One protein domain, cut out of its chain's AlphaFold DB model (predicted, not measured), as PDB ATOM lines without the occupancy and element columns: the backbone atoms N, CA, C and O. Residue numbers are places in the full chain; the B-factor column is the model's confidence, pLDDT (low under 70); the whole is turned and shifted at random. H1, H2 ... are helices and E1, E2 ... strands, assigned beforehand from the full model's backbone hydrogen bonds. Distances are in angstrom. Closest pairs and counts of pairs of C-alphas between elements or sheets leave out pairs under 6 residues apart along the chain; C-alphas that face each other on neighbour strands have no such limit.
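What this domain is: This is residues 306 to 352 of the 591 residues of an uncharacterized protein of Phaeocystidibacter marisrubri (UniProt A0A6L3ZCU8). A long, strongly twisted ribbon of three antiparallel strands, ordered E1, E2, E3, has one short helix, H1, folded back over one face. The strands form a meander, each the antiparallel neighbour of the one before. The printed part has 47 residues, mostly strand, with H1 last; it is only just compact, close to loose, with a radius of gyration of the C-alphas of 11.3 A and spans of 37 by 21 by 11 A.

Where its parts are: Find C-alpha 306 at (-24.422, -9.146, 37.217); E1 runs 25.0 A to residue 316. E2, residues 319 to 328, spans 28.6 A. E3, residues 331 to 342, spans 26.3 A and bends by 81 degrees at residue 334. H1, residues 343 to 350, runs 10.7 A to C-alpha 350 at (-30.919, -18.364, 35.394).

How they stand to each other: E2 forms hairpins with E1 (N 308 and O 325, 2.9 A) and E3 (N 324 and O 339, 2.8 A), both pairs within hydrogen-bond range. H1 is on the sheet, its height 8.5 A; its closest C-alphas with E2 are Ser 343 and Gln 320, 5.6 A. In H1 every O i to N i+4 pair is within range.

The domain as a whole: C-alphas 318 and 330 are farthest apart, 36.8 A. The printed part has no cut; its links are tight. Confidence is under 70 at residues 319 and 346 to 352.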
ATOM      1  N   ILE A 306     -24.090  -8.404  38.438       73.44
ATOM      2  CA  ILE A 306     -24.422  -9.146  37.217       73.44
ATOM      3  C   ILE A 306     -23.454 -10.315  37.051       73.44
ATOM      4  O   ILE A 306     -22.317 -10.244  37.508       73.44
ATOM      5  N   VAL A 307     -23.899 -11.380  36.385       79.25
ATOM      6  CA  VAL A 307     -23.037 -12.510  36.013       79.25
ATOM      7  C   VAL A 307     -22.352 -12.190  34.687       79.25
ATOM      8  O   VAL A 307     -23.037 -11.917  33.702       79.25
ATOM      9  N   THR A 308     -21.020 -12.223  34.659       77.31
ATOM     10  CA  THR A 308     -20.211 -11.935  33.459       77.31
ATOM     11  C   THR A 308     -19.686 -13.199  32.785       77.31
ATOM     12  O   THR A 308     -19.586 -13.233  31.558       77.31
ATOM     13  N   ALA A 309     -19.427 -14.262  33.552       79.94
ATOM     14  CA  ALA A 309     -18.976 -15.547  33.026       79.94
ATOM     15  C   ALA A 309     -19.491 -16.731  33.855       79.94
ATOM     16  O   ALA A 309     -19.701 -16.622  35.064       79.94
ATOM     17  N   ILE A 310     -19.679 -17.870  33.181       82.00
ATOM     18  CA  ILE A 310     -19.978 -19.173  33.784       82.00
ATOM     19  C   ILE A 310     -19.084 -20.200  33.089       82.00
ATOM     20  O   ILE A 310     -19.237 -20.441  31.890       82.00
ATOM     21  N   GLU A 311     -18.162 -20.808  33.829       82.06
ATOM     22  CA  GLU A 311     -17.192 -21.767  33.297       82.06
ATOM     23  C   GLU A 311     -17.298 -23.113  34.022       82.06
ATOM     24  O   GLU A 311     -17.434 -23.138  35.242       82.06
ATOM     25  N   PRO A 312     -17.251 -24.261  33.325       84.44
ATOM     26  CA  PRO A 312     -17.273 -25.560  33.987       84.44
ATOM     27  C   PRO A 312     -16.007 -25.763  34.830       84.44
ATOM     28  O   PRO A 312     -14.891 -25.607  34.342       84.44
ATOM     29  N   ASN A 313     -16.183 -26.172  36.085       90.50
ATOM     30  CA  ASN A 313     -15.113 -26.352  37.066       90.50
ATOM     31  C   ASN A 313     -15.137 -27.760  37.690       90.50
ATOM     32  O   ASN A 313     -15.120 -27.943  38.907       90.50
ATOM     33  N   GLY A 314     -15.200 -28.773  36.825       88.25
ATOM     34  CA  GLY A 314     -15.156 -30.180  37.220       88.25
ATOM     35  C   GLY A 314     -16.449 -30.710  37.846       88.25
ATOM     36  O   GLY A 314     -17.515 -30.106  37.748       88.25
ATOM     37  N   VAL A 315     -16.349 -31.892  38.452       80.50
ATOM     38  CA  VAL A 315     -17.473 -32.612  39.062       80.50
ATOM     39  C   VAL A 315     -17.166 -32.820  40.540       80.50
ATOM     40  O   VAL A 315     -16.119 -33.376  40.874       80.50
ATOM     41  N   GLN A 316     -18.071 -32.403  41.423       74.88
ATOM     42  CA  GLN A 316     -17.988 -32.668  42.861       74.88
ATOM     43  C   GLN A 316     -19.230 -33.434  43.303       74.88
ATOM     44  O   GLN A 316     -20.346 -33.092  42.922       74.88
ATOM     45  N   SER A 317     -19.034 -34.509  44.071       77.44
ATOM     46  CA  SER A 317     -20.124 -35.366  44.569       77.44
ATOM     47  C   SER A 317     -21.104 -35.833  43.478       77.44
ATOM     48  O   SER A 317     -22.305 -35.933  43.707       77.44
ATOM     49  N   GLY A 318     -20.592 -36.107  42.272       80.94
ATOM     50  CA  GLY A 318     -21.391 -36.562  41.130       80.94
ATOM     51  C   GLY A 318     -22.161 -35.464  40.385       80.94
ATOM     52  O   GLY A 318     -22.860 -35.781  39.428       80.94
ATOM     53  N   GLN A 319     -22.020 -34.193  40.771       69.62
ATOM     54  CA  GLN A 319     -22.661 -33.054  40.110       69.62
ATOM     55  C   GLN A 319     -21.642 -32.148  39.419       69.62
ATOM     56  O   GLN A 319     -20.545 -31.914  39.929       69.62
ATOM     57  N   GLN A 320     -22.011 -31.626  38.247       80.00
ATOM     58  CA  GLN A 320     -21.197 -30.656  37.520       80.00
ATOM     59  C   GLN A 320     -21.173 -29.333  38.293       80.00
ATOM     60  O   GLN A 320     -22.225 -28.771  38.598       80.00
ATOM     61  N   VAL A 321     -19.974 -28.836  38.581       79.69
ATOM     62  CA  VAL A 321     -19.754 -27.544  39.236       79.69
ATOM     63  C   VAL A 321     -19.311 -26.531  38.187       79.69
ATOM     64  O   VAL A 321     -18.643 -26.878  37.208       79.69
ATOM     65  N   TYR A 322     -19.697 -25.279  38.390       86.94
ATOM     66  CA  TYR A 322     -19.369 -24.132  37.562       86.94
ATOM     67  C   TYR A 322     -18.734 -23.039  38.412       86.94
ATOM     68  O   TYR A 322     -19.148 -22.791  39.541       86.94
ATOM     69  N   LEU A 323     -17.737 -22.371  37.855       84.12
ATOM     70  CA  LEU A 323     -17.206 -21.118  38.347       84.12
ATOM     71  C   LEU A 323     -18.062 -19.984  37.768       84.12
ATOM     72  O   LEU A 323     -18.218 -19.893  36.551       84.12
ATOM     73  N   VAL A 324     -18.640 -19.148  38.624       83.56
ATOM     74  CA  VAL A 324     -19.492 -18.021  38.231       83.56
ATOM     75  C   VAL A 324     -18.827 -16.722  38.650       83.56
ATOM     76  O   VAL A 324     -18.553 -16.511  39.834       83.56
ATOM     77  N   THR A 325     -18.579 -15.860  37.669       82.31
ATOM     78  CA  THR A 325     -17.931 -14.562  37.854       82.31
ATOM     79  C   THR A 325     -18.967 -13.448  37.889       82.31
ATOM     80  O   THR A 325     -19.912 -13.440  37.092       82.31
ATOM     81  N   PHE A 326     -18.785 -12.506  38.813       80.25
ATOM     82  CA  PHE A 326     -19.667 -11.364  39.000       80.25
ATOM     83  C   PHE A 326     -18.940 -10.040  38.783       80.25
ATOM     84  O   PHE A 326     -17.846  -9.825  39.312       80.25
ATOM     85  N   ALA A 327     -19.624  -9.120  38.106       80.06
ATOM     86  CA  ALA A 327     -19.234  -7.720  37.976       80.06
ATOM     87  C   ALA A 327     -20.369  -6.796  38.438       80.06
ATOM     88  O   ALA A 327     -21.530  -7.202  38.556       80.06
ATOM     89  N   GLU A 328     -20.055  -5.540  38.740       79.56
ATOM     90  CA  GLU A 328     -21.089  -4.550  39.037       79.56
ATOM     91  C   GLU A 328     -21.747  -4.112  37.725       79.56
ATOM     92  O   GLU A 328     -21.063  -3.831  36.747       79.56
ATOM     93  N   SER A 329     -23.079  -4.004  37.686       72.75
ATOM     94  CA  SER A 329     -23.778  -3.572  36.460       72.75
ATOM     95  C   SER A 329     -23.298  -2.221  35.906       72.75
ATOM     96  O   SER A 329     -23.388  -1.987  34.703       72.75
ATOM     97  N   ALA A 330     -22.787  -1.340  36.773       73.12
ATOM     98  CA  ALA A 330     -22.226  -0.044  36.400       73.12
ATOM     99  C   ALA A 330     -20.805  -0.134  35.808       73.12
ATOM    100  O   ALA A 330     -20.362   0.818  35.170       73.12
ATOM    101  N   ASN A 331     -20.101  -1.250  36.015       76.88
ATOM    102  CA  ASN A 331     -18.755  -1.491  35.506       76.88
ATOM    103  C   ASN A 331     -18.568  -2.987  35.161       76.88
ATOM    104  O   ASN A 331     -17.921  -3.718  35.913       76.88
ATOM    105  N   PRO A 332     -19.165  -3.459  34.048       75.50
ATOM    106  CA  PRO A 332     -19.221  -4.880  33.694       75.50
ATOM    107  C   PRO A 332     -17.858  -5.482  33.324       75.50
ATOM    108  O   PRO A 332     -17.743  -6.700  33.255       75.50
ATOM    109  N   ASP A 333     -16.844  -4.645  33.090       74.69
ATOM    110  CA  ASP A 333     -15.491  -5.069  32.718       74.69
ATOM    111  C   ASP A 333     -14.581  -5.310  33.939       74.69
ATOM    112  O   ASP A 333     -13.423  -5.699  33.782       74.69
ATOM    113  N   VAL A 334     -15.075  -5.051  35.159       72.31
ATOM    114  CA  VAL A 334     -14.330  -5.257  36.407       72.31
ATOM    115  C   VAL A 334     -15.044  -6.291  37.266       72.31
ATOM    116  O   VAL A 334     -16.025  -5.995  37.955       72.31
ATOM    117  N   ASP A 335     -14.509  -7.508  37.242       79.88
ATOM    118  CA  ASP A 335     -14.969  -8.594  38.095       79.88
ATOM    119  C   ASP A 335     -14.612  -8.294  39.556       79.88
ATOM    120  O   ASP A 335     -13.469  -7.968  39.884       79.88
ATOM    121  N   PHE A 336     -15.593  -8.403  40.450       76.12
ATOM    122  CA  PHE A 336     -15.389  -8.177  41.885       76.12
ATOM    123  C   PHE A 336     -15.471  -9.469  42.701       76.12
ATOM    124  O   PHE A 336     -15.138  -9.467  43.886       76.12
ATOM    125  N   GLY A 337     -15.928 -10.571  42.100       77.94
ATOM    126  CA  GLY A 337     -16.077 -11.830  42.812       77.94
ATOM    127  C   GLY A 337     -16.253 -13.023  41.892       77.94
ATOM    128  O   GLY A 337     -16.800 -12.920  40.797       77.94
ATOM    129  N   VAL A 338     -15.802 -14.174  42.377       83.44
ATOM    130  CA  VAL A 338     -15.939 -15.466  41.716       83.44
ATOM    131  C   VAL A 338     -16.430 -16.463  42.757       83.44
ATOM    132  O   VAL A 338     -15.858 -16.543  43.843       83.44
ATOM    133  N   THR A 339     -17.478 -17.220  42.442       82.06
ATOM    134  CA  THR A 339     -17.983 -18.289  43.315       82.06
ATOM    135  C   THR A 339     -18.133 -19.601  42.557       82.06
ATOM    136  O   THR A 339     -18.230 -19.606  41.333       82.06
ATOM    137  N   GLN A 340     -18.148 -20.724  43.271       84.75
ATOM    138  CA  GLN A 340     -18.463 -22.029  42.690       84.75
ATOM    139  C   GLN A 340     -19.911 -22.390  42.983       84.75
ATOM    140  O   GLN A 340     -20.345 -22.274  44.124       84.75
ATOM    141  N   LEU A 341     -20.630 -22.847  41.961       82.12
ATOM    142  CA  LEU A 341     -22.022 -23.273  42.051       82.12
ATOM    143  C   LEU A 341     -22.220 -24.611  41.352       82.12
ATOM    144  O   LEU A 341     -21.625 -24.884  40.310       82.12
ATOM    145  N   THR A 342     -23.093 -25.439  41.897       83.19
ATOM    146  CA  THR A 342     -23.552 -26.674  41.258       83.19
ATOM    147  C   THR A 342     -24.472 -26.376  40.071       83.19
ATOM    148  O   THR A 342     -25.051 -25.294  39.950       83.19
ATOM    149  N   SER A 343     -24.662 -27.359  39.187       70.12
ATOM    150  CA  SER A 343     -25.586 -27.263  38.050       70.12
ATOM    151  C   SER A 343     -27.007 -26.846  38.446       70.12
ATOM    152  O   SER A 343     -27.658 -26.114  37.702       70.12
ATOM    153  N   ASN A 344     -27.474 -27.269  39.622       71.19
ATOM    154  CA  ASN A 344     -28.811 -26.943  40.119       71.19
ATOM    155  C   ASN A 344     -28.901 -25.480  40.576       71.19
ATOM    156  O   ASN A 344     -29.861 -24.788  40.243       71.19
ATOM    157  N   GLU A 345     -27.878 -24.983  41.272       71.75
ATOM    158  CA  GLU A 345     -27.800 -23.590  41.734       71.75
ATOM    159  C   GLU A 345     -27.651 -22.608  40.562       71.75
ATOM    160  O   GLU A 345     -28.292 -21.555  40.542       71.75
ATOM    161  N   VAL A 346     -26.881 -22.974  39.527       69.62
ATOM    162  CA  VAL A 346     -26.802 -22.197  38.277       69.62
ATOM    163  C   VAL A 346     -28.166 -22.138  37.578       69.62
ATOM    164  O   VAL A 346     -28.560 -21.078  37.085       69.62
ATOM    165  N   GLY A 347     -28.914 -23.247  37.570       58.22
ATOM    166  CA  GLY A 347     -30.278 -23.298  37.035       58.22
ATOM    167  C   GLY A 347     -31.236 -22.340  37.751       58.22
ATOM    168  O   GLY A 347     -31.991 -21.620  37.098       58.22
ATOM    169  N   GLN A 348     -31.149 -22.258  39.082       64.12
ATOM    170  CA  GLN A 348     -31.950 -21.332  39.891       64.12
ATOM    171  C   GLN A 348     -31.586 -19.861  39.637       64.12
ATOM    172  O   GLN A 348     -32.477 -19.019  39.522       64.12
ATOM    173  N   LEU A 349     -30.297 -19.550  39.459       55.66
ATOM    174  CA  LEU A 349     -29.830 -18.208  39.083       55.66
ATOM    175  C   LEU A 349     -30.345 -17.756  37.711       55.66
ATOM    176  O   LEU A 349     -30.700 -16.590  37.539       55.66
ATOM    177  N   CYS A 350     -30.428 -18.670  36.741       54.88
ATOM    178  CA  CYS A 350     -30.919 -18.364  35.394       54.88
ATOM    179  C   CYS A 350     -32.452 -18.197  35.334       54.88
ATOM    180  O   CYS A 350     -32.958 -17.512  34.443       54.88
ATOM    181  N   GLY A 351     -33.192 -18.775  36.287       46.66
ATOM    182  CA  GLY A 351     -34.657 -18.699  36.372       46.66
ATOM    183  C   GLY A 351     -35.222 -17.351  36.848       46.66
ATOM    184  O   GLY A 351     -36.415 -17.108  36.688       46.66
ATOM    185  N   LEU A 352     -34.390 -16.449  37.384       38.69
ATOM    186  CA  LEU A 352     -34.817 -15.169  37.981       38.69
ATOM    187  C   LEU A 352     -34.892 -13.974  37.004       38.69
ATOM    188  O   LEU A 352     -35.124 -12.844  37.424       38.69
TER     189      LEU A 352